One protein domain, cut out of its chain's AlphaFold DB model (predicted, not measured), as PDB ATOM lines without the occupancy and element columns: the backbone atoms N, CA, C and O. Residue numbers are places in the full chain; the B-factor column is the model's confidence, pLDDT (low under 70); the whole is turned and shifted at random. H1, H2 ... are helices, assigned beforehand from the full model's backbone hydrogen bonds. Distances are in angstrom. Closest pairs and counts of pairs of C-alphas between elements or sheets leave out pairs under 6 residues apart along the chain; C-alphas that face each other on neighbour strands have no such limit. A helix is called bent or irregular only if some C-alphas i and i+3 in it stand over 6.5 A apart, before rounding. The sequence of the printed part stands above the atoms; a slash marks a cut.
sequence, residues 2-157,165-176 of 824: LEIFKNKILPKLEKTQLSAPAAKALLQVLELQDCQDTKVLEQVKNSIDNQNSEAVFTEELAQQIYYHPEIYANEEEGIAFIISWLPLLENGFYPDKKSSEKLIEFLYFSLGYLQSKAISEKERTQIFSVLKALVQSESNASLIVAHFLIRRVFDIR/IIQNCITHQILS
ATOM      1  N   LEU A   2       9.509 -42.252 -12.580       73.00
ATOM      2  CA  LEU A   2      10.184 -43.165 -13.539       73.00
ATOM      3  C   LEU A   2      11.294 -44.032 -12.899       73.00
ATOM      4  O   LEU A   2      11.717 -45.043 -13.452       73.00
ATOM      5  N   GLU A   3      11.751 -43.663 -11.700       78.94
ATOM      6  CA  GLU A   3      12.744 -44.418 -10.926       78.94
ATOM      7  C   GLU A   3      12.310 -45.847 -10.594       78.94
ATOM      8  O   GLU A   3      13.159 -46.733 -10.573       78.94
ATOM      9  N   ILE A   4      11.014 -46.112 -10.378       86.50
ATOM     10  CA  ILE A   4      10.550 -47.479 -10.099       86.50
ATOM     11  C   ILE A   4      10.752 -48.381 -11.322       86.50
ATOM     12  O   ILE A   4      11.233 -49.506 -11.189       86.50
ATOM     13  N   PHE A   5      10.501 -47.848 -12.524       85.19
ATOM     14  CA  PHE A   5      10.748 -48.540 -13.781       85.19
ATOM     15  C   PHE A   5      12.244 -48.835 -13.952       85.19
ATOM     16  O   PHE A   5      12.636 -49.988 -14.143       85.19
ATOM     17  N   LYS A   6      13.095 -47.814 -13.775       84.81
ATOM     18  CA  LYS A   6      14.561 -47.933 -13.881       84.81
ATOM     19  C   LYS A   6      15.156 -48.915 -12.857       84.81
ATOM     20  O   LYS A   6      16.054 -49.678 -13.200       84.81
ATOM     21  N   ASN A   7      14.648 -48.927 -11.625       85.38
ATOM     22  CA  ASN A   7      15.249 -49.683 -10.521       85.38
ATOM     23  C   ASN A   7      14.695 -51.105 -10.362       85.38
ATOM     24  O   ASN A   7      15.423 -51.984  -9.901       85.38
ATOM     25  N   LYS A   8      13.419 -51.345 -10.694       85.94
ATOM     26  CA  LYS A   8      12.739 -52.625 -10.417       85.94
ATOM     27  C   LYS A   8      12.347 -53.398 -11.676       85.94
ATOM     28  O   LYS A   8      12.309 -54.627 -11.611       85.94
ATOM     29  N   ILE A   9      12.081 -52.713 -12.794       87.38
ATOM     30  CA  ILE A   9      11.608 -53.339 -14.043       87.38
ATOM     31  C   ILE A   9      12.763 -53.572 -15.010       87.38
ATOM     32  O   ILE A   9      13.020 -54.705 -15.406       87.38
ATOM     33  N   LEU A  10      13.525 -52.519 -15.316       85.06
ATOM     34  CA  LEU A  10      14.648 -52.556 -16.257       85.06
ATOM     35  C   LEU A  10      15.652 -53.706 -16.000       85.06
ATOM     36  O   LEU A  10      16.097 -54.318 -16.977       85.06
ATOM     37  N   PRO A  11      16.008 -54.063 -14.742       83.62
ATOM     38  CA  PRO A  11      16.915 -55.183 -14.473       83.62
ATOM     39  C   PRO A  11      16.321 -56.569 -14.768       83.62
ATOM     40  O   PRO A  11      17.082 -57.520 -14.919       83.62
ATOM     41  N   LYS A  12      14.986 -56.688 -14.820       82.81
ATOM     42  CA  LYS A  12      14.245 -57.949 -14.980       82.81
ATOM     43  C   LYS A  12      13.826 -58.236 -16.429       82.81
ATOM     44  O   LYS A  12      13.300 -59.310 -16.688       82.81
ATOM     45  N   LEU A  13      14.056 -57.306 -17.360       81.56
ATOM     46  CA  LEU A  13      13.714 -57.489 -18.774       81.56
ATOM     47  C   LEU A  13      14.551 -58.614 -19.401       81.56
ATOM     48  O   LEU A  13      15.787 -58.568 -19.370       81.56
ATOM     49  N   GLU A  14      13.882 -59.592 -20.012       73.94
ATOM     50  CA  GLU A  14      14.513 -60.701 -20.726       73.94
ATOM     51  C   GLU A  14      14.774 -60.304 -22.184       73.94
ATOM     52  O   GLU A  14      13.866 -59.976 -22.942       73.94
ATOM     53  N   LYS A  15      16.048 -60.313 -22.587       65.44
ATOM     54  CA  LYS A  15      16.508 -59.622 -23.811       65.44
ATOM     55  C   LYS A  15      16.872 -60.551 -24.965       65.44
ATOM     56  O   LYS A  15      17.078 -60.090 -26.079       65.44
ATOM     57  N   THR A  16      17.013 -61.847 -24.708       56.62
ATOM     58  CA  THR A  16      17.669 -62.794 -25.625       56.62
ATOM     59  C   THR A  16      16.719 -63.509 -26.589       56.62
ATOM     60  O   THR A  16      17.186 -64.334 -27.368       56.62
ATOM     61  N   GLN A  17      15.413 -63.216 -26.564       61.94
ATOM     62  CA  GLN A  17      14.405 -63.935 -27.366       61.94
ATOM     63  C   GLN A  17      13.333 -63.040 -28.021       61.94
ATOM     64  O   GLN A  17      12.338 -63.557 -28.525       61.94
ATOM     65  N   LEU A  18      13.504 -61.712 -28.050       70.94
ATOM     66  CA  LEU A  18      12.521 -60.825 -28.686       70.94
ATOM     67  C   LEU A  18      12.670 -60.837 -30.214       70.94
ATOM     68  O   LEU A  18      13.774 -60.742 -30.746       70.94
ATOM     69  N   SER A  19      11.545 -60.920 -30.926       76.25
ATOM     70  CA  SER A  19      11.505 -60.717 -32.377       76.25
ATOM     71  C   SER A  19      11.872 -59.266 -32.728       76.25
ATOM     72  O   SER A  19      11.678 -58.365 -31.913       76.25
ATOM     73  N   ALA A  20      12.369 -59.004 -33.944       78.25
ATOM     74  CA  ALA A  20      12.768 -57.648 -34.350       78.25
ATOM     75  C   ALA A  20      11.651 -56.581 -34.174       78.25
ATOM     76  O   ALA A  20      11.945 -55.510 -33.634       78.25
ATOM     77  N   PRO A  21      10.368 -56.858 -34.503       83.25
ATOM     78  CA  PRO A  21       9.259 -55.943 -34.204       83.25
ATOM     79  C   PRO A  21       9.041 -55.679 -32.704       83.25
ATOM     80  O   PRO A  21       8.769 -54.541 -32.315       83.25
ATOM     81  N   ALA A  22       9.194 -56.701 -31.853       83.00
ATOM     82  CA  ALA A  22       9.045 -56.581 -30.400       83.00
ATOM     83  C   ALA A  22      10.239 -55.861 -29.752       83.00
ATOM     84  O   ALA A  22      10.060 -55.041 -28.855       83.00
ATOM     85  N   ALA A  23      11.460 -56.088 -30.248       82.56
ATOM     86  CA  ALA A  23      12.648 -55.348 -29.829       82.56
ATOM     87  C   ALA A  23      12.521 -53.848 -30.154       82.56
ATOM     88  O   ALA A  23      12.894 -53.003 -29.340       82.56
ATOM     89  N   LYS A  24      11.925 -53.501 -31.304       84.56
ATOM     90  CA  LYS A  24      11.634 -52.108 -31.676       84.56
ATOM     91  C   LYS A  24      10.565 -51.465 -30.783       84.56
ATOM     92  O   LYS A  24      10.727 -50.310 -30.398       84.56
ATOM     93  N   ALA A  25       9.522 -52.205 -30.405       86.12
ATOM     94  CA  ALA A  25       8.539 -51.734 -29.427       86.12
ATOM     95  C   ALA A  25       9.171 -51.533 -28.035       86.12
ATOM     96  O   ALA A  25       8.946 -50.506 -27.398       86.12
ATOM     97  N   LEU A  26      10.040 -52.452 -27.594       87.00
ATOM     98  CA  LEU A  26      10.790 -52.301 -26.344       87.00
ATOM     99  C   LEU A  26      11.704 -51.067 -26.374       87.00
ATOM    100  O   LEU A  26      11.794 -50.356 -25.377       87.00
ATOM    101  N   LEU A  27      12.353 -50.775 -27.505       86.12
ATOM    102  CA  LEU A  27      13.161 -49.562 -27.654       86.12
ATOM    103  C   LEU A  27      12.329 -48.294 -27.405       86.12
ATOM    104  O   LEU A  27      12.745 -47.441 -26.625       86.12
ATOM    105  N   GLN A  28      11.142 -48.205 -28.012       87.38
ATOM    106  CA  GLN A  28      10.225 -47.073 -27.831       87.38
ATOM    107  C   GLN A  28       9.747 -46.953 -26.376       87.38
ATOM    108  O   GLN A  28       9.733 -45.856 -25.820       87.38
ATOM    109  N   VAL A  29       9.441 -48.076 -25.715       88.69
ATOM    110  CA  VAL A  29       9.113 -48.104 -24.279       88.69
ATOM    111  C   VAL A  29      10.262 -47.548 -23.431       88.69
ATOM    112  O   VAL A  29      10.029 -46.729 -22.543       88.69
ATOM    113  N   LEU A  30      11.506 -47.960 -23.697       87.25
ATOM    114  CA  LEU A  30      12.681 -47.484 -22.958       87.25
ATOM    115  C   LEU A  30      12.921 -45.981 -23.158       87.25
ATOM    116  O   LEU A  30      13.315 -45.296 -22.212       87.25
ATOM    117  N   GLU A  31      12.669 -45.459 -24.359       86.19
ATOM    118  CA  GLU A  31      12.761 -44.025 -24.656       86.19
ATOM    119  C   GLU A  31      11.693 -43.220 -23.900       86.19
ATOM    120  O   GLU A  31      12.020 -42.211 -23.274       86.19
ATOM    121  N   LEU A  32      10.448 -43.706 -23.865       87.69
ATOM    122  CA  LEU A  32       9.341 -43.083 -23.125       87.69
ATOM    123  C   LEU A  32       9.513 -43.139 -21.599       87.69
ATOM    124  O   LEU A  32       8.965 -42.303 -20.882       87.69
ATOM    125  N   GLN A  33      10.285 -44.103 -21.093       87.75
ATOM    126  CA  GLN A  33      10.637 -44.233 -19.673       87.75
ATOM    127  C   GLN A  33      11.949 -43.519 -19.307       87.75
ATOM    128  O   GLN A  33      12.492 -43.741 -18.220       87.75
ATOM    129  N   ASP A  34      12.476 -42.674 -20.200       83.94
ATOM    130  CA  ASP A  34      13.692 -41.882 -19.986       83.94
ATOM    131  C   ASP A  34      14.930 -42.749 -19.661       83.94
ATOM    132  O   ASP A  34      15.769 -42.423 -18.822       83.94
ATOM    133  N   CYS A  35      15.056 -43.917 -20.297       82.19
ATOM    134  CA  CYS A  35      16.166 -44.854 -20.084       82.19
ATOM    135  C   CYS A  35      17.319 -44.661 -21.091       82.19
ATOM    136  O   CYS A  35      18.032 -45.622 -21.399       82.19
ATOM    137  N   GLN A  36      17.509 -43.437 -21.601       72.56
ATOM    138  CA  GLN A  36      18.443 -43.119 -22.695       72.56
ATOM    139  C   GLN A  36      19.908 -43.468 -22.379       72.56
ATOM    140  O   GLN A  36      20.624 -43.921 -23.267       72.56
ATOM    141  N   ASP A  37      20.315 -43.375 -21.111       67.31
ATOM    142  CA  ASP A  37      21.699 -43.619 -20.667       67.31
ATOM    143  C   ASP A  37      21.950 -45.055 -20.164       67.31
ATOM    144  O   ASP A  37      22.903 -45.328 -19.429       67.31
ATOM    145  N   THR A  38      21.069 -46.002 -20.493       74.56
ATOM    146  CA  THR A  38      21.143 -47.362 -19.944       74.56
ATOM    147  C   THR A  38      21.794 -48.343 -20.919       74.56
ATOM    148  O   THR A  38      21.462 -48.391 -22.101       74.56
ATOM    149  N   LYS A  39      22.650 -49.239 -20.398       73.50
ATOM    150  CA  LYS A  39      23.234 -50.363 -21.170       73.50
ATOM    151  C   LYS A  39      22.172 -51.225 -21.864       73.50
ATOM    152  O   LYS A  39      22.461 -51.904 -22.841       73.50
ATOM    153  N   VAL A  40      20.951 -51.233 -21.328       73.00
ATOM    154  CA  VAL A  40      19.816 -51.972 -21.882       73.00
ATOM    155  C   VAL A  40      19.357 -51.371 -23.209       73.00
ATOM    156  O   VAL A  40      19.133 -52.119 -24.155       73.00
ATOM    157  N   LEU A  41      19.282 -50.043 -23.307       77.88
ATOM    158  CA  LEU A  41      18.886 -49.354 -24.532       77.88
ATOM    159  C   LEU A  41      19.913 -49.560 -25.659       77.88
ATOM    160  O   LEU A  41      19.523 -49.852 -26.785       77.88
ATOM    161  N   GLU A  42      21.215 -49.505 -25.356       74.50
ATOM    162  CA  GLU A  42      22.279 -49.816 -26.330       74.50
ATOM    163  C   GLU A  42      22.202 -51.263 -26.839       74.50
ATOM    164  O   GLU A  42      22.343 -51.516 -28.034       74.50
ATOM    165  N   GLN A  43      21.934 -52.222 -25.946       74.81
ATOM    166  CA  GLN A  43      21.775 -53.634 -26.308       74.81
ATOM    167  C   GLN A  43      20.584 -53.857 -27.243       74.81
ATOM    168  O   GLN A  43      20.719 -54.565 -28.238       74.81
ATOM    169  N   VAL A  44      19.439 -53.230 -26.952       77.50
ATOM    170  CA  VAL A  44      18.242 -53.335 -27.794       77.50
ATOM    171  C   VAL A  44      18.475 -52.654 -29.148       77.50
ATOM    172  O   VAL A  44      18.187 -53.266 -30.174       77.50
ATOM    173  N   LYS A  45      19.093 -51.462 -29.187       78.69
ATOM    174  CA  LYS A  45      19.468 -50.779 -30.443       78.69
ATOM    175  C   LYS A  45      20.363 -51.641 -31.336       78.69
ATOM    176  O   LYS A  45      20.128 -51.704 -32.536       78.69
ATOM    177  N   ASN A  46      21.340 -52.336 -30.754       75.62
ATOM    178  CA  ASN A  46      22.255 -53.208 -31.498       75.62
ATOM    179  C   ASN A  46      21.598 -54.509 -32.000       75.62
ATOM    180  O   ASN A  46      22.158 -55.162 -32.875       75.62
ATOM    181  N   SER A  47      20.448 -54.900 -31.440       72.38
ATOM    182  CA  SER A  47      19.717 -56.126 -31.805       72.38
ATOM    183  C   SER A  47      18.670 -55.939 -32.911       72.38
ATOM    184  O   SER A  47      18.124 -56.921 -33.409       72.38
ATOM    185  N   ILE A  48      18.376 -54.693 -33.294       74.88
ATOM    186  CA  ILE A  48      17.401 -54.369 -34.338       74.88
ATOM    187  C   ILE A  48      18.136 -54.312 -35.684       74.88
ATOM    188  O   ILE A  48      18.934 -53.406 -35.922       74.88
ATOM    189  N   ASP A  49      17.867 -55.270 -36.574       62.62
ATOM    190  CA  ASP A  49      18.349 -55.222 -37.959       62.62
ATOM    191  C   ASP A  49      17.786 -53.989 -38.693       62.62
ATOM    192  O   ASP A  49      16.645 -53.588 -38.465       62.62
ATOM    193  N   ASN A  50      18.554 -53.419 -39.635       57.84
ATOM    194  CA  ASN A  50      18.231 -52.223 -40.448       57.84
ATOM    195  C   ASN A  50      16.973 -52.342 -41.356       57.84
ATOM    196  O   ASN A  50      16.812 -51.583 -42.312       57.84
ATOM    197  N   GLN A  51      16.079 -53.298 -41.110       55.88
ATOM    198  CA  GLN A  51      14.827 -53.451 -41.841       55.88
ATOM    199  C   GLN A  51      13.742 -52.539 -41.252       55.88
ATOM    200  O   GLN A  51      13.508 -52.524 -40.042       55.88
ATOM    201  N   ASN A  52      13.035 -51.807 -42.122       59.53
ATOM    202  CA  ASN A  52      11.838 -51.026 -41.789       59.53
ATOM    203  C   ASN A  52      10.677 -51.956 -41.382       59.53
ATOM    204  O   ASN A  52       9.727 -52.150 -42.132       59.53
ATOM    205  N   SER A  53      10.767 -52.558 -40.199       64.19
ATOM    206  CA  SER A  53       9.672 -53.278 -39.550       64.19
ATOM    207  C   SER A  53       8.872 -52.316 -38.668       64.19
ATOM    208  O   SER A  53       9.443 -51.424 -38.031       64.19
ATOM    209  N   GLU A  54       7.547 -52.445 -38.650       78.38
ATOM    210  CA  GLU A  54       6.701 -51.735 -37.687       78.38
ATOM    211  C   GLU A  54       6.917 -52.306 -36.279       78.38
ATOM    212  O   GLU A  54       7.212 -53.491 -36.115       78.38
ATOM    213  N   ALA A  55       6.833 -51.450 -35.258       80.56
ATOM    214  CA  ALA A  55       6.932 -51.888 -33.871       80.56
ATOM    215  C   ALA A  55       5.666 -52.675 -33.498       80.56
ATOM    216  O   ALA A  55       4.560 -52.196 -33.730       80.56
ATOM    217  N   VAL A  56       5.826 -53.864 -32.913       85.06
ATOM    218  CA  VAL A  56       4.700 -54.704 -32.473       85.06
ATOM    219  C   VAL A  56       4.837 -54.968 -30.984       85.06
ATOM    220  O   VAL A  56       5.798 -55.595 -30.542       85.06
ATOM    221  N   PHE A  57       3.868 -54.493 -30.207       88.00
ATOM    222  CA  PHE A  57       3.828 -54.706 -28.767       88.00
ATOM    223  C   PHE A  57       3.115 -56.026 -28.449       88.00
ATOM    224  O   PHE A  57       1.890 -56.105 -28.522       88.00
ATOM    225  N   THR A  58       3.880 -57.087 -28.174       87.44
ATOM    226  CA  THR A  58       3.327 -58.433 -27.934       87.44
ATOM    227  C   THR A  58       2.874 -58.629 -26.488       87.44
ATOM    228  O   THR A  58       3.282 -57.893 -25.589       87.44
ATOM    229  N   GLU A  59       2.060 -59.660 -26.246       86.88
ATOM    230  CA  GLU A  59       1.628 -60.041 -24.897       86.88
ATOM    231  C   GLU A  59       2.812 -60.434 -23.999       86.88
ATOM    232  O   GLU A  59       2.835 -60.040 -22.832       86.88
ATOM    233  N   GLU A  60       3.837 -61.126 -24.523       87.56
ATOM    234  CA  GLU A  60       5.030 -61.439 -23.722       87.56
ATOM    235  C   GLU A  60       5.769 -60.169 -23.297       87.56
ATOM    236  O   GLU A  60       6.204 -60.056 -22.149       87.56
ATOM    237  N   LEU A  61       5.889 -59.192 -24.202       88.56
ATOM    238  CA  LEU A  61       6.536 -57.918 -23.902       88.56
ATOM    239  C   LEU A  61       5.715 -57.089 -22.905       88.56
ATOM    240  O   LEU A  61       6.283 -56.519 -21.972       88.56
ATOM    241  N   ALA A  62       4.388 -57.069 -23.044       91.06
ATOM    242  CA  ALA A  62       3.494 -56.433 -22.083       91.06
ATOM    243  C   ALA A  62       3.647 -57.047 -20.680       91.06
ATOM    244  O   ALA A  62       3.794 -56.310 -19.704       91.06
ATOM    245  N   GLN A  63       3.712 -58.377 -20.564       91.31
ATOM    246  CA  GLN A  63       3.925 -59.045 -19.274       91.31
ATOM    247  C   GLN A  63       5.294 -58.721 -18.666       91.31
ATOM    248  O   GLN A  63       5.375 -58.509 -17.457       91.31
ATOM    249  N   GLN A  64       6.355 -58.619 -19.474       90.06
ATOM    250  CA  GLN A  64       7.682 -58.211 -18.990       90.06
ATOM    251  C   GLN A  64       7.734 -56.775 -18.447       90.06
ATOM    252  O   GLN A  64       8.645 -56.456 -17.686       90.06
ATOM    253  N   ILE A  65       6.801 -55.913 -18.860       91.44
ATOM    254  CA  ILE A  65       6.742 -54.500 -18.466       91.44
ATOM    255  C   ILE A  65       5.770 -54.276 -17.304       91.44
ATOM    256  O   ILE A  65       6.049 -53.469 -16.416       91.44
ATOM    257  N   TYR A  66       4.617 -54.946 -17.328       93.62
ATOM    258  CA  TYR A  66       3.486 -54.642 -16.455       93.62
ATOM    259  C   TYR A  66       3.236 -55.705 -15.372       93.62
ATOM    260  O   TYR A  66       2.719 -55.372 -14.303       93.62
ATOM    261  N   TYR A  67       3.629 -56.969 -15.578       94.06
ATOM    262  CA  TYR A  67       3.310 -58.059 -14.650       94.06
ATOM    263  C   TYR A  67       4.403 -58.277 -13.593       94.06
ATOM    264  O   TYR A  67       5.223 -59.193 -13.680       94.06
ATOM    265  N   HIS A  68       4.367 -57.480 -12.522       92.50
ATOM    266  CA  HIS A  68       5.314 -57.602 -11.402       92.50
ATOM    267  C   HIS A  68       4.614 -57.714 -10.037       92.50
ATOM    268  O   HIS A  68       4.620 -56.760  -9.257       92.50
ATOM    269  N   PRO A  69       4.050 -58.895  -9.698       91.00
ATOM    270  CA  PRO A  69       3.322 -59.129  -8.447       91.00
ATOM    271  C   PRO A  69       4.054 -58.697  -7.170       91.00
ATOM    272  O   PRO A  69       3.416 -58.232  -6.235       91.00
ATOM    273  N   GLU A  70       5.382 -58.831  -7.141       91.44
ATOM    274  CA  GLU A  70       6.227 -58.475  -5.992       91.44
ATOM    275  C   GLU A  70       6.192 -56.977  -5.659       91.44
ATOM    276  O   GLU A  70       6.306 -56.614  -4.493       91.44
ATOM    277  N   ILE A  71       6.023 -56.108  -6.662       91.38
ATOM    278  CA  ILE A  71       6.001 -54.648  -6.472       91.38
ATOM    279  C   ILE A  71       4.697 -54.224  -5.794       91.38
ATOM    280  O   ILE A  71       4.695 -53.359  -4.926       91.38
ATOM    281  N   TYR A  72       3.596 -54.904  -6.119       91.00
ATOM    282  CA  TYR A  72       2.281 -54.664  -5.522       91.00
ATOM    283  C   TYR A  72       2.172 -55.102  -4.052       91.00
ATOM    284  O   TYR A  72       1.157 -54.831  -3.418       91.00
ATOM    285  N   ALA A  73       3.190 -55.767  -3.489       89.19
ATOM    286  CA  ALA A  73       3.225 -56.099  -2.063       89.19
ATOM    287  C   ALA A  73       3.444 -54.865  -1.164       89.19
ATOM    288  O   ALA A  73       3.158 -54.924   0.031       89.19
ATOM    289  N   ASN A  74       3.944 -53.758  -1.725       90.56
ATOM    290  CA  ASN A  74       4.075 -52.468  -1.054       90.56
ATOM    291  C   ASN A  74       3.178 -51.438  -1.762       90.56
ATOM    292  O   ASN A  74       3.272 -51.264  -2.975       90.56
ATOM    293  N   GLU A  75       2.310 -50.755  -1.016       89.88
ATOM    294  CA  GLU A  75       1.317 -49.836  -1.591       89.88
ATOM    295  C   GLU A  75       1.950 -48.610  -2.268       89.88
ATOM    296  O   GLU A  75       1.490 -48.190  -3.329       89.88
ATOM    297  N   GLU A  76       3.034 -48.069  -1.705       89.81
ATOM    298  CA  GLU A  76       3.752 -46.908  -2.244       89.81
ATOM    299  C   GLU A  76       4.517 -47.280  -3.524       89.81
ATOM    300  O   GLU A  76       4.380 -46.610  -4.552       89.81
ATOM    301  N   GLU A  77       5.260 -48.397  -3.505       91.31
ATOM    302  CA  GLU A  77       5.952 -48.903  -4.701       91.31
ATOM    303  C   GLU A  77       4.951 -49.288  -5.805       91.31
ATOM    304  O   GLU A  77       5.168 -48.959  -6.974       91.31
ATOM    305  N   GLY A  78       3.839 -49.936  -5.442       92.50
ATOM    306  CA  GLY A  78       2.772 -50.323  -6.365       92.50
ATOM    307  C   GLY A  78       2.114 -49.122  -7.042       92.50
ATOM    308  O   GLY A  78       1.910 -49.131  -8.254       92.50
ATOM    309  N   ILE A  79       1.842 -48.050  -6.298       92.25
ATOM    310  CA  ILE A  79       1.247 -46.830  -6.858       92.25
ATOM    311  C   ILE A  79       2.229 -46.071  -7.740       92.25
ATOM    312  O   ILE A  79       1.863 -45.673  -8.848       92.25
ATOM    313  N   ALA A  80       3.480 -45.921  -7.301       91.31
ATOM    314  CA  ALA A  80       4.521 -45.325  -8.128       91.31
ATOM    315  C   ALA A  80       4.685 -46.092  -9.450       91.31
ATOM    316  O   ALA A  80       4.882 -45.473 -10.499       91.31
ATOM    317  N   PHE A  81       4.561 -47.422  -9.405       94.19
ATOM    318  CA  PHE A  81       4.607 -48.278 -10.582       94.19
ATOM    319  C   PHE A  81       3.414 -48.060 -11.514       94.19
ATOM    320  O   PHE A  81       3.618 -47.867 -12.706       94.19
ATOM    321  N   ILE A  82       2.186 -47.992 -11.000       94.44
ATOM    322  CA  ILE A  82       1.003 -47.698 -11.828       94.44
ATOM    323  C   ILE A  82       1.138 -46.334 -12.505       94.44
ATOM    324  O   ILE A  82       0.888 -46.204 -13.701       94.44
ATOM    325  N   ILE A  83       1.573 -45.311 -11.765       93.00
ATOM    326  CA  ILE A  83       1.769 -43.963 -12.310       93.00
ATOM    327  C   ILE A  83       2.825 -43.963 -13.423       93.00
ATOM    328  O   ILE A  83       2.669 -43.242 -14.412       93.00
ATOM    329  N   SER A  84       3.876 -44.785 -13.311       93.00
ATOM    330  CA  SER A  84       4.903 -44.874 -14.353       93.00
ATOM    331  C   SER A  84       4.380 -45.459 -15.666       93.00
ATOM    332  O   SER A  84       5.078 -45.370 -16.672       93.00
ATOM    333  N   TRP A  85       3.170 -46.029 -15.705       94.38
ATOM    334  CA  TRP A  85       2.574 -46.542 -16.939       94.38
ATOM    335  C   TRP A  85       2.092 -45.421 -17.857       94.38
ATOM    336  O   TRP A  85       2.082 -45.614 -19.068       94.38
ATOM    337  N   LEU A  86       1.724 -44.255 -17.315       91.94
ATOM    338  CA  LEU A  86       1.034 -43.200 -18.064       91.94
ATOM    339  C   LEU A  86       1.717 -42.818 -19.398       91.94
ATOM    340  O   LEU A  86       1.023 -42.859 -20.414       91.94
ATOM    341  N   PRO A  87       3.047 -42.572 -19.468       91.75
ATOM    342  CA  PRO A  87       3.713 -42.244 -20.735       91.75
ATOM    343  C   PRO A  87       3.629 -43.363 -21.782       91.75
ATOM    344  O   PRO A  87       3.650 -43.095 -22.980       91.75
ATOM    345  N   LEU A  88       3.540 -44.623 -21.347       93.31
ATOM    346  CA  LEU A  88       3.406 -45.777 -22.241       93.31
ATOM    347  C   LEU A  88       1.991 -45.863 -22.809       93.31
ATOM    348  O   LEU A  88       1.819 -46.034 -24.015       93.31
ATOM    349  N   LEU A  89       0.988 -45.668 -21.950       94.44
ATOM    350  CA  LEU A  89      -0.424 -45.712 -22.333       94.44
ATOM    351  C   LEU A  89      -0.780 -44.598 -23.325       94.44
ATOM    352  O   LEU A  89      -1.532 -44.835 -24.269       94.44
ATOM    353  N   GLU A  90      -0.210 -43.403 -23.144       91.19
ATOM    354  CA  GLU A  90      -0.380 -42.259 -24.053       91.19
ATOM    355  C   GLU A  90       0.189 -42.515 -25.461       91.19
ATOM    356  O   GLU A  90      -0.209 -41.845 -26.411       91.19
ATOM    357  N   ASN A  91       1.076 -43.504 -25.609       90.56
ATOM    358  CA  ASN A  91       1.721 -43.869 -26.873       90.56
ATOM    359  C   ASN A  91       1.277 -45.244 -27.406       90.56
ATOM    360  O   ASN A  91       1.923 -45.795 -28.294       90.56
ATOM    361  N   GLY A  92       0.177 -45.802 -26.889       89.94
ATOM    362  CA  GLY A  92      -0.427 -47.027 -27.428       89.94
ATOM    363  C   GLY A  92       0.153 -48.343 -26.901       89.94
ATOM    364  O   GLY A  92      -0.198 -49.407 -27.406       89.94
ATOM    365  N   PHE A  93       1.022 -48.308 -25.887       93.06
ATOM    366  CA  PHE A  93       1.550 -49.514 -25.247       93.06
ATOM    367  C   PHE A  93       0.667 -49.882 -24.058       93.06
ATOM    368  O   PHE A  93       0.739 -49.242 -23.010       93.06
ATOM    369  N   TYR A  94      -0.190 -50.889 -24.225       94.38
ATOM    370  CA  TYR A  94      -1.206 -51.258 -23.236       94.38
ATOM    371  C   TYR A  94      -0.897 -52.589 -22.540       94.38
ATOM    372  O   TYR A  94      -0.376 -53.503 -23.179       94.38
ATOM    373  N   PRO A  95      -1.242 -52.744 -21.249       94.69
ATOM    374  CA  PRO A  95      -1.033 -53.996 -20.538       94.69
ATOM    375  C   PRO A  95      -1.885 -55.129 -21.116       94.69
ATOM    376  O   PRO A  95      -3.002 -54.926 -21.599       94.69
ATOM    377  N   ASP A  96      -1.368 -56.350 -21.014       93.12
ATOM    378  CA  ASP A  96      -2.117 -57.550 -21.360       93.12
ATOM    379  C   ASP A  96      -3.190 -57.873 -20.308       93.12
ATOM    380  O   ASP A  96      -3.325 -57.213 -19.267       93.12
ATOM    381  N   LYS A  97      -3.965 -58.929 -20.575       93.38
ATOM    382  CA  LYS A  97      -5.055 -59.375 -19.706       93.38
ATOM    383  C   LYS A  97      -4.564 -59.673 -18.285       93.38
ATOM    384  O   LYS A  97      -5.160 -59.198 -17.320       93.38
ATOM    385  N   LYS A  98      -3.462 -60.413 -18.154       95.12
ATOM    386  CA  LYS A  98      -2.932 -60.877 -16.866       95.12
ATOM    387  C   LYS A  98      -2.399 -59.717 -16.026       95.12
ATOM    388  O   LYS A  98      -2.648 -59.648 -14.822       95.12
ATOM    389  N   SER A  99      -1.701 -58.779 -16.664       95.00
ATOM    390  CA  SER A  99      -1.233 -57.546 -16.020       95.00
ATOM    391  C   SER A  99      -2.388 -56.668 -15.545       95.00
ATOM    392  O   SER A  99      -2.362 -56.154 -14.426       95.00
ATOM    393  N   SER A 100      -3.438 -56.552 -16.360       95.88
ATOM    394  CA  SER A 100      -4.645 -55.793 -16.018       95.88
ATOM    395  C   SER A 100      -5.397 -56.411 -14.836       95.88
ATOM    396  O   SER A 100      -5.798 -55.699 -13.920       95.88
ATOM    397  N   GLU A 101      -5.545 -57.737 -14.797       95.50
ATOM    398  CA  GLU A 101      -6.150 -58.442 -13.657       95.50
ATOM    399  C   GLU A 101      -5.356 -58.214 -12.362       95.50
ATOM    400  O   GLU A 101      -5.954 -57.967 -11.311       95.50
ATOM    401  N   LYS A 102      -4.015 -58.210 -12.435       95.62
ATOM    402  CA  LYS A 102      -3.169 -57.944 -11.264       95.62
ATOM    403  C   LYS A 102      -3.275 -56.501 -10.770       95.62
ATOM    404  O   LYS A 102      -3.313 -56.285  -9.558       95.62
ATOM    405  N   LEU A 103      -3.376 -55.533 -11.685       95.38
ATOM    406  CA  LEU A 103      -3.677 -54.140 -11.347       95.38
ATOM    407  C   LEU A 103      -4.987 -54.048 -10.553       95.38
ATOM    408  O   LEU A 103      -5.025 -53.406  -9.506       95.38
ATOM    409  N   ILE A 104      -6.050 -54.701 -11.028       95.56
ATOM    410  CA  ILE A 104      -7.350 -54.670 -10.350       95.56
ATOM    411  C   ILE A 104      -7.277 -55.309  -8.964       95.56
ATOM    412  O   ILE A 104      -7.808 -54.738  -8.013       95.56
ATOM    413  N   GLU A 105      -6.598 -56.451  -8.822       94.44
ATOM    414  CA  GLU A 105      -6.372 -57.089  -7.520       94.44
ATOM    415  C   GLU A 105      -5.693 -56.125  -6.536       94.44
ATOM    416  O   GLU A 105      -6.182 -55.948  -5.425       94.44
ATOM    417  N   PHE A 106      -4.619 -55.450  -6.959       95.19
ATOM    418  CA  PHE A 106      -3.936 -54.451  -6.136       95.19
ATOM    419  C   PHE A 106      -4.864 -53.292  -5.752       95.19
ATOM    420  O   PHE A 106      -4.992 -52.963  -4.573       95.19
ATOM    421  N   LEU A 107      -5.573 -52.714  -6.727       93.00
ATOM    422  CA  LEU A 107      -6.496 -51.609  -6.472       93.00
ATOM    423  C   LEU A 107      -7.578 -52.006  -5.465       93.00
ATOM    424  O   LEU A 107      -7.885 -51.205  -4.594       93.00
ATOM    425  N   TYR A 108      -8.111 -53.231  -5.510       88.88
ATOM    426  CA  TYR A 108      -9.097 -53.700  -4.529       88.88
ATOM    427  C   TYR A 108      -8.622 -53.565  -3.077       88.88
ATOM    428  O   TYR A 108      -9.432 -53.187  -2.227       88.88
ATOM    429  N   PHE A 109      -7.347 -53.847  -2.803       86.88
ATOM    430  CA  PHE A 109      -6.774 -53.780  -1.458       86.88
ATOM    431  C   PHE A 109      -6.288 -52.376  -1.084       86.88
ATOM    432  O   PHE A 109      -6.396 -51.989   0.078       86.88
ATOM    433  N   SER A 110      -5.839 -51.582  -2.057       89.31
ATOM    434  CA  SER A 110      -5.205 -50.282  -1.802       89.31
ATOM    435  C   SER A 110      -6.151 -49.074  -1.830       89.31
ATOM    436  O   SER A 110      -5.696 -47.943  -1.663       89.31
ATOM    437  N   LEU A 111      -7.470 -49.251  -1.993       87.94
ATOM    438  CA  LEU A 111      -8.432 -48.127  -1.982       87.94
ATOM    439  C   LEU A 111      -8.403 -47.307  -0.688       87.94
ATOM    440  O   LEU A 111      -8.527 -46.081  -0.745       87.94
ATOM    441  N   GLY A 112      -8.214 -47.957   0.463       85.81
ATOM    442  CA  GLY A 112      -8.073 -47.260   1.744       85.81
ATOM    443  C   GLY A 112      -6.808 -46.398   1.790       85.81
ATOM    444  O   GLY A 112      -6.844 -45.257   2.250       85.81
ATOM    445  N   TYR A 113      -5.705 -46.904   1.233       88.31
ATOM    446  CA  TYR A 113      -4.451 -46.166   1.120       88.31
ATOM    447  C   TYR A 113      -4.564 -44.983   0.145       88.31
ATOM    448  O   TYR A 113      -4.122 -43.882   0.474       88.31
ATOM    449  N   LEU A 114      -5.268 -45.156  -0.985       88.62
ATOM    450  CA  LEU A 114      -5.550 -44.096  -1.969       88.62
ATOM    451  C   LEU A 114      -6.299 -42.888  -1.387       88.62
ATOM    452  O   LEU A 114      -6.119 -41.752  -1.841       88.62
ATOM    453  N   GLN A 115      -7.120 -43.131  -0.369       87.88
ATOM    454  CA  GLN A 115      -7.873 -42.108   0.358       87.88
ATOM    455  C   GLN A 115      -7.086 -41.465   1.500       87.88
ATOM    456  O   GLN A 115      -7.463 -40.395   1.981       87.88
ATOM    457  N   SER A 116      -6.005 -42.102   1.945       87.50
ATOM    458  CA  SER A 116      -5.209 -41.624   3.067       87.50
ATOM    459  C   SER A 116      -4.463 -40.327   2.732       87.50
ATOM    460  O   SER A 116      -4.283 -39.951   1.574       87.50
ATOM    461  N   LYS A 117      -3.968 -39.651   3.774       84.25
ATOM    462  CA  LYS A 117      -3.091 -38.478   3.627       84.25
ATOM    463  C   LYS A 117      -1.675 -38.833   3.154       84.25
ATOM    464  O   LYS A 117      -0.887 -37.920   2.942       84.25
ATOM    465  N   ALA A 118      -1.343 -40.122   3.041       85.00
ATOM    466  CA  ALA A 118      -0.029 -40.565   2.581       85.00
ATOM    467  C   ALA A 118       0.171 -40.316   1.079       85.00
ATOM    468  O   ALA A 118       1.308 -40.210   0.637       85.00
ATOM    469  N   ILE A 119      -0.919 -40.173   0.319       89.00
ATOM    470  CA  ILE A 119      -0.883 -39.902  -1.118       89.00
ATOM    471  C   ILE A 119      -1.228 -38.452  -1.408       89.00
ATOM    472  O   ILE A 119      -2.226 -37.917  -0.917       89.00
ATOM    473  N   SER A 120      -0.426 -37.834  -2.273       90.06
ATOM    474  CA  SER A 120      -0.696 -36.491  -2.768       90.06
ATOM    475  C   SER A 120      -1.844 -36.473  -3.784       90.06
ATOM    476  O   SER A 120      -2.074 -37.412  -4.546       90.06
ATOM    477  N   GLU A 121      -2.550 -35.347  -3.869       88.56
ATOM    478  CA  GLU A 121      -3.603 -35.139  -4.873       88.56
ATOM    479  C   GLU A 121      -3.079 -35.278  -6.316       88.56
ATOM    480  O   GLU A 121      -3.787 -35.763  -7.203       88.56
ATOM    481  N   LYS A 122      -1.806 -34.926  -6.543       91.25
ATOM    482  CA  LYS A 122      -1.125 -35.091  -7.832       91.25
ATOM    483  C   LYS A 122      -0.985 -36.564  -8.214       91.25
ATOM    484  O   LYS A 122      -1.331 -36.929  -9.335       91.25
ATOM    485  N   GLU A 123      -0.507 -37.402  -7.299       91.25
ATOM    486  CA  GLU A 123      -0.374 -38.846  -7.533       91.25
ATOM    487  C   GLU A 123      -1.742 -39.484  -7.757       91.25
ATOM    488  O   GLU A 123      -1.923 -40.240  -8.707       91.25
ATOM    489  N   ARG A 124      -2.742 -39.101  -6.954       92.88
ATOM    490  CA  ARG A 124      -4.128 -39.546  -7.143       92.88
ATOM    491  C   ARG A 124      -4.648 -39.200  -8.539       92.88
ATOM    492  O   ARG A 124      -5.158 -40.076  -9.229       92.88
ATOM    493  N   THR A 125      -4.453 -37.958  -8.978       93.88
ATOM    494  CA  THR A 125      -4.832 -37.504 -10.326       93.88
ATOM    495  C   THR A 125      -4.167 -38.357 -11.406       93.88
ATOM    496  O   THR A 125      -4.830 -38.786 -12.345       93.88
ATOM    497  N   GLN A 126      -2.873 -38.660 -11.269       93.44
ATOM    498  CA  GLN A 126      -2.151 -39.486 -12.239       93.44
ATOM    499  C   GLN A 126      -2.670 -40.925 -12.296       93.44
ATOM    500  O   GLN A 126      -2.794 -41.476 -13.387       93.44
ATOM    501  N   ILE A 127      -3.028 -41.520 -11.156       94.62
ATOM    502  CA  ILE A 127      -3.632 -42.861 -11.113       94.62
ATOM    503  C   ILE A 127      -4.956 -42.868 -11.874       94.62
ATOM    504  O   ILE A 127      -5.181 -43.738 -12.712       94.62
ATOM    505  N   PHE A 128      -5.828 -41.886 -11.647       95.00
ATOM    506  CA  PHE A 128      -7.098 -41.823 -12.371       95.00
ATOM    507  C   PHE A 128      -6.928 -41.456 -13.852       95.00
ATOM    508  O   PHE A 128      -7.715 -41.928 -14.672       95.00
ATOM    509  N   SER A 129      -5.873 -40.727 -14.231       95.38
ATOM    510  CA  SER A 129      -5.479 -40.567 -15.639       95.38
ATOM    511  C   SER A 129      -5.050 -41.892 -16.273       95.38
ATOM    512  O   SER A 129      -5.449 -42.178 -17.400       95.38
ATOM    513  N   VAL A 130      -4.307 -42.733 -15.545       96.25
ATOM    514  CA  VAL A 130      -3.965 -44.094 -15.988       96.25
ATOM    515  C   VAL A 130      -5.233 -44.924 -16.184       96.25
ATOM    516  O   VAL A 130      -5.425 -45.497 -17.253       96.25
ATOM    517  N   LEU A 131      -6.145 -44.938 -15.207       96.56
ATOM    518  CA  LEU A 131      -7.415 -45.664 -15.330       96.56
ATOM    519  C   LEU A 131      -8.255 -45.158 -16.506       96.56
ATOM    520  O   LEU A 131      -8.824 -45.965 -17.237       96.56
ATOM    521  N   LYS A 132      -8.292 -43.840 -16.733       96.25
ATOM    522  CA  LYS A 132      -8.957 -43.239 -17.894       96.25
ATOM    523  C   LYS A 132      -8.372 -43.744 -19.207       96.25
ATOM    524  O   LYS A 132      -9.128 -44.189 -20.067       96.25
ATOM    525  N   ALA A 133      -7.048 -43.688 -19.344       95.56
ATOM    526  CA  ALA A 133      -6.350 -44.140 -20.540       95.56
ATOM    527  C   ALA A 133      -6.616 -45.628 -20.807       95.56
ATOM    528  O   ALA A 133      -6.902 -45.999 -21.939       95.56
ATOM    529  N   LEU A 134      -6.610 -46.464 -19.763       96.75
ATOM    530  CA  LEU A 134      -6.909 -47.892 -19.889       96.75
ATOM    531  C   LEU A 134      -8.355 -48.136 -20.332       96.75
ATOM    532  O   LEU A 134      -8.570 -48.850 -21.308       96.75
ATOM    533  N   VAL A 135      -9.342 -47.514 -19.680       96.94
ATOM    534  CA  VAL A 135     -10.763 -47.660 -20.053       96.94
ATOM    535  C   VAL A 135     -11.000 -47.237 -21.501       96.94
ATOM    536  O   VAL A 135     -11.721 -47.919 -22.219       96.94
ATOM    537  N   GLN A 136     -10.374 -46.155 -21.957       94.94
ATOM    538  CA  GLN A 136     -10.622 -45.576 -23.281       94.94
ATOM    539  C   GLN A 136      -9.686 -46.120 -24.377       94.94
ATOM    540  O   GLN A 136      -9.692 -45.593 -25.490       94.94
ATOM    541  N   SER A 137      -8.901 -47.161 -24.080       93.50
ATOM    542  CA  SER A 137      -7.951 -47.777 -25.017       93.50
ATOM    543  C   SER A 137      -8.531 -48.969 -25.777       93.50
ATOM    544  O   SER A 137      -9.312 -49.744 -25.229       93.50
ATOM    545  N   GLU A 138      -8.070 -49.178 -27.011       93.31
ATOM    546  CA  GLU A 138      -8.285 -50.411 -27.783       93.31
ATOM    547  C   GLU A 138      -7.390 -51.541 -27.240       93.31
ATOM    548  O   GLU A 138      -6.389 -51.917 -27.846       93.31
ATOM    549  N   SER A 139      -7.692 -52.037 -26.035       93.19
ATOM    550  CA  SER A 139      -6.880 -53.060 -25.370       93.19
ATOM    551  C   SER A 139      -7.684 -53.988 -24.455       93.19
ATOM    552  O   SER A 139      -8.798 -53.677 -24.028       93.19
ATOM    553  N   ASN A 140      -7.068 -55.115 -24.072       91.56
ATOM    554  CA  ASN A 140      -7.625 -56.061 -23.096       91.56
ATOM    555  C   ASN A 140      -7.903 -55.419 -21.728       91.56
ATOM    556  O   ASN A 140      -8.760 -55.895 -20.981       91.56
ATOM    557  N   ALA A 141      -7.195 -54.337 -21.394       95.06
ATOM    558  CA  ALA A 141      -7.358 -53.634 -20.133       95.06
ATOM    559  C   ALA A 141      -8.685 -52.872 -20.045       95.06
ATOM    560  O   ALA A 141      -9.215 -52.706 -18.947       95.06
ATOM    561  N   SER A 142      -9.232 -52.430 -21.183       96.75
ATOM    562  CA  SER A 142     -10.393 -51.540 -21.228       96.75
ATOM    563  C   SER A 142     -11.601 -52.110 -20.486       96.75
ATOM    564  O   SER A 142     -12.045 -51.527 -19.492       96.75
ATOM    565  N   LEU A 143     -12.077 -53.292 -20.890       96.31
ATOM    566  CA  LEU A 143     -13.215 -53.943 -20.242       96.31
ATOM    567  C   LEU A 143     -12.915 -54.334 -18.789       96.31
ATOM    568  O   LEU A 143     -13.782 -54.187 -17.931       96.31
ATOM    569  N   ILE A 144     -11.699 -54.803 -18.486       96.44
ATOM    570  CA  ILE A 144     -11.303 -55.236 -17.133       96.44
ATOM    571  C   ILE A 144     -11.370 -54.068 -16.146       96.44
ATOM    572  O   ILE A 144     -11.968 -54.187 -15.071       96.44
ATOM    573  N   VAL A 145     -10.798 -52.923 -16.525       96.88
ATOM    574  CA  VAL A 145     -10.803 -51.717 -15.695       96.88
ATOM    575  C   VAL A 145     -12.207 -51.121 -15.615       96.88
ATOM    576  O   VAL A 145     -12.652 -50.769 -14.522       96.88
ATOM    577  N   ALA A 146     -12.951 -51.083 -16.724       96.94
ATOM    578  CA  ALA A 146     -14.344 -50.641 -16.718       96.94
ATOM    579  C   ALA A 146     -15.212 -51.497 -15.774       96.94
ATOM    580  O   ALA A 146     -16.002 -50.953 -15.003       96.94
ATOM    581  N   HIS A 147     -15.021 -52.822 -15.764       95.94
ATOM    582  CA  HIS A 147     -15.761 -53.743 -14.900       95.94
ATOM    583  C   HIS A 147     -15.463 -53.505 -13.414       95.94
ATOM    584  O   HIS A 147     -16.379 -53.526 -12.591       95.94
ATOM    585  N   PHE A 148     -14.201 -53.233 -13.060       95.62
ATOM    586  CA  PHE A 148     -13.827 -52.830 -11.703       95.62
ATOM    587  C   PHE A 148     -14.545 -51.543 -11.276       95.62
ATOM    588  O   PHE A 148     -15.173 -51.516 -10.215       95.62
ATOM    589  N   LEU A 149     -14.488 -50.501 -12.111       95.94
ATOM    590  CA  LEU A 149     -15.083 -49.201 -11.801       95.94
ATOM    591  C   LEU A 149     -16.607 -49.293 -11.677       95.94
ATOM    592  O   LEU A 149     -17.153 -48.860 -10.665       95.94
ATOM    593  N   ILE A 150     -17.291 -49.924 -12.636       95.25
ATOM    594  CA  ILE A 150     -18.750 -50.110 -12.596       95.25
ATOM    595  C   ILE A 150     -19.159 -50.921 -11.368       95.25
ATOM    596  O   ILE A 150     -20.080 -50.534 -10.651       95.25
ATOM    597  N   ARG A 151     -18.439 -52.003 -11.047       93.50
ATOM    598  CA  ARG A 151     -18.727 -52.786  -9.841       93.50
ATOM    599  C   ARG A 151     -18.612 -51.948  -8.569       93.50
ATOM    600  O   ARG A 151     -19.397 -52.172  -7.654       93.50
ATOM    601  N   ARG A 152     -17.673 -50.998  -8.505       91.88
ATOM    602  CA  ARG A 152     -17.550 -50.061  -7.379       91.88
ATOM    603  C   ARG A 152     -18.635 -48.990  -7.378       91.88
ATOM    604  O   ARG A 152     -19.122 -48.665  -6.305       91.88
ATOM    605  N   VAL A 153     -19.085 -48.499  -8.531       91.94
ATOM    606  CA  VAL A 153     -20.222 -47.561  -8.603       91.94
ATOM    607  C   VAL A 153     -21.491 -48.165  -7.979       91.94
ATOM    608  O   VAL A 153     -22.220 -47.457  -7.290       91.94
ATOM    609  N   PHE A 154     -21.723 -49.471  -8.147       91.81
ATOM    610  CA  PHE A 154     -22.904 -50.170  -7.615       91.81
ATOM    611  C   PHE A 154     -22.702 -50.870  -6.248       91.81
ATOM    612  O   PHE A 154     -23.592 -51.594  -5.798       91.81
ATOM    613  N   ASP A 155     -21.561 -50.704  -5.565       89.31
ATOM    614  CA  ASP A 155     -21.273 -51.421  -4.305       89.31
ATOM    615  C   ASP A 155     -21.742 -50.664  -3.053       89.31
ATOM    616  O   ASP A 155     -20.964 -50.058  -2.323       89.31
ATOM    617  N   ILE A 156     -23.036 -50.757  -2.748       85.56
ATOM    618  CA  ILE A 156     -23.633 -50.069  -1.587       85.56
ATOM    619  C   ILE A 156     -23.094 -50.530  -0.218       85.56
ATOM    620  O   ILE A 156     -23.324 -49.863   0.788       85.56
ATOM    621  N   ARG A 157     -22.397 -51.672  -0.146       86.88
ATOM    622  CA  ARG A 157     -21.884 -52.232   1.119       86.88
ATOM    623  C   ARG A 157     -20.577 -51.583   1.567       86.88
ATOM    624  O   ARG A 157     -20.235 -51.670   2.742       86.88
ATOM    625  N   ILE A 165     -14.320 -43.659  -5.423       92.50
ATOM    626  CA  ILE A 165     -14.236 -44.019  -6.847       92.50
ATOM    627  C   ILE A 165     -15.179 -43.160  -7.689       92.50
ATOM    628  O   ILE A 165     -14.765 -42.659  -8.735       92.50
ATOM    629  N   ILE A 166     -16.415 -42.967  -7.235       91.75
ATOM    630  CA  ILE A 166     -17.438 -42.187  -7.932       91.75
ATOM    631  C   ILE A 166     -16.968 -40.745  -8.143       91.75
ATOM    632  O   ILE A 166     -16.952 -40.286  -9.287       91.75
ATOM    633  N   GLN A 167     -16.510 -40.057  -7.088       90.94
ATOM    634  CA  GLN A 167     -16.043 -38.666  -7.195       90.94
ATOM    635  C   GLN A 167     -14.929 -38.521  -8.234       90.94
ATOM    636  O   GLN A 167     -14.951 -37.614  -9.070       90.94
ATOM    637  N   ASN A 168     -13.955 -39.434  -8.217       92.44
ATOM    638  CA  ASN A 168     -12.827 -39.374  -9.139       92.44
ATOM    639  C   ASN A 168     -13.233 -39.766 -10.569       92.44
ATOM    640  O   ASN A 168     -12.759 -39.156 -11.527       92.44
ATOM    641  N   CYS A 169     -14.154 -40.719 -10.746       94.06
ATOM    642  CA  CYS A 169     -14.696 -41.047 -12.068       94.06
ATOM    643  C   CYS A 169     -15.419 -39.853 -12.705       94.06
ATOM    644  O   CYS A 169     -15.266 -39.639 -13.909       94.06
ATOM    645  N   ILE A 170     -16.160 -39.077 -11.905       92.12
ATOM    646  CA  ILE A 170     -16.828 -37.842 -12.337       92.12
ATOM    647  C   ILE A 170     -15.788 -36.769 -12.667       92.12
ATOM    648  O   ILE A 170     -15.775 -36.248 -13.780       92.12
ATOM    649  N   THR A 171     -14.868 -36.498 -11.735       92.88
ATOM    650  CA  THR A 171     -13.828 -35.461 -11.866       92.88
ATOM    651  C   THR A 171     -12.971 -35.665 -13.113       92.88
ATOM    652  O   THR A 171     -12.682 -34.718 -13.843       92.88
ATOM    653  N   HIS A 172     -12.594 -36.913 -13.394       92.62
ATOM    654  CA  HIS A 172     -11.723 -37.248 -14.517       92.62
ATOM    655  C   HIS A 172     -12.479 -37.697 -15.774       92.62
ATOM    656  O   HIS A 172     -11.837 -37.962 -16.795       92.62
ATOM    657  N   GLN A 173     -13.819 -37.744 -15.749       92.69
ATOM    658  CA  GLN A 173     -14.659 -38.140 -16.888       92.69
ATOM    659  C   GLN A 173     -14.247 -39.501 -17.481       92.69
ATOM    660  O   GLN A 173     -14.022 -39.649 -18.685       92.69
ATOM    661  N   ILE A 174     -14.065 -40.498 -16.612       94.56
ATOM    662  CA  ILE A 174     -13.595 -41.837 -17.017       94.56
ATOM    663  C   ILE A 174     -14.727 -42.602 -17.700       94.56
ATOM    664  O   ILE A 174     -14.581 -43.139 -18.796       94.56
ATOM    665  N   LEU A 175     -15.876 -42.588 -17.033       94.31
ATOM    666  CA  LEU A 175     -17.061 -43.383 -17.323       94.31
ATOM    667  C   LEU A 175     -18.085 -42.670 -18.225       94.31
ATOM    668  O   LEU A 175     -19.185 -43.169 -18.444       94.31
ATOM    669  N   SER A 176     -17.724 -41.509 -18.769       87.25
ATOM    670  CA  SER A 176     -18.511 -40.773 -19.769       87.25
ATOM    671  C   SER A 176     -18.036 -41.019 -21.208       87.25
ATOM    672  O   SER A 176     -18.612 -40.474 -22.144       87.25
TER     673      SER A 176
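AT A GLANCE: This is residues 2 to 157 and 165 to 176 of the 824 residues of an uncharacterized protein of Maribacter sp (UniProt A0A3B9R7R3). What does the model look like? Short helices follow one another along an elongated body: H1 and the hairpin of H2 and H3 at one end, H4, H5 and H6 in the middle, and H7, H8, H9 and H10 at the other end. Helices that touch mostly cross. What is printed, and how large is it? The printed part has 168 residues with ten named helices, H1 to H10 along the chain, and no named strand: all helix. It is compact, with a radius of gyration of the C-alphas of 16.6 A, and spans 56 by 30 by 23 A.

HOW THE PARTS SIT: What do the first helices meet? H1, residues 2 to 12, touches H5, residues 75 to 83, about perpendicular at 84 degrees, closest at the C-alphas of Ile 4 and Phe 81, 6.0 A apart; it only just touches H4, residues 59 to 66, with 3 pairs of C-alphas within 8 A, closest Ile 9 and Ile 65 at 6.7 A. H2, residues 20 to 32, and H3, residues 39 to 47, are a hairpin at a shallow tilt of 31 degrees, opposite ways, the C-alphas of Ala 23 and Val 44 closest at 6.3 A. Which helix is the hub? H8, residues 121 to 135, touches four helices, among them H6, residues 86 to 89, with the C-alphas of Leu 86 and Val 130 closest at 5.5 A. Its residues 131 to 135 alone touch H9, residues 140 to 153, at a steep tilt of 60 degrees, with Val 135 and Ser 142 closest at 4.1 A between C-alphas, and its residues 128 to 132 alone touch H10, residues 165 to 172, about perpendicular at 87 degrees, with Phe 128 and His 172 closest at 6.9 A between C-alphas. Where does H7 sit? H7, residues 97 to 115, touches H9 with residues 97 to 104 alone, the C-alphas of Ser 100 and Ala 141 closest at 5.4 A, at a shallow tilt of 33 degrees, only just short of steep. How complete are the helix backbones? Every O i to N i+4 pair is within hydrogen-bond range in H2, H3, H4, H5, H8 and H10, against 4 of 7 in H1, 12 of 15 in H7 and 9 of 10 in H9; H6 is too short for such a pair.

IN THESE COORDINATES: Where do the first and last helices lie? H1 begins at C-alpha 2, (10.184, -43.165, -13.539), and H10 ends at C-alpha 172, (-11.723, -37.248, -14.517). Which helices are longest or uneven? H7 measures 26.6 A, H9 21.0 A and H8 20.9 A from first to last C-alpha. H7 is irregular, with C-alphas 109 and 112 7.4 A apart and a kink of 59 degrees near residue 109; H9 is only just irregular, with C-alphas 140 and 143 6.6 A apart.

THE WHOLE: How far does it reach, and is it cut? The two C-alphas farthest apart, those of Asn 50 and Arg 157, are 57.8 A apart; residues 158 to 164 are not printed, and C-alphas 157 and 165 are 13.8 A apart across the cut. Which link is long, and where is confidence low? H3 to H4 is a long link of 11 residues, and pLDDT is under 70 at residues 15 to 17, 37 and 49 to 53.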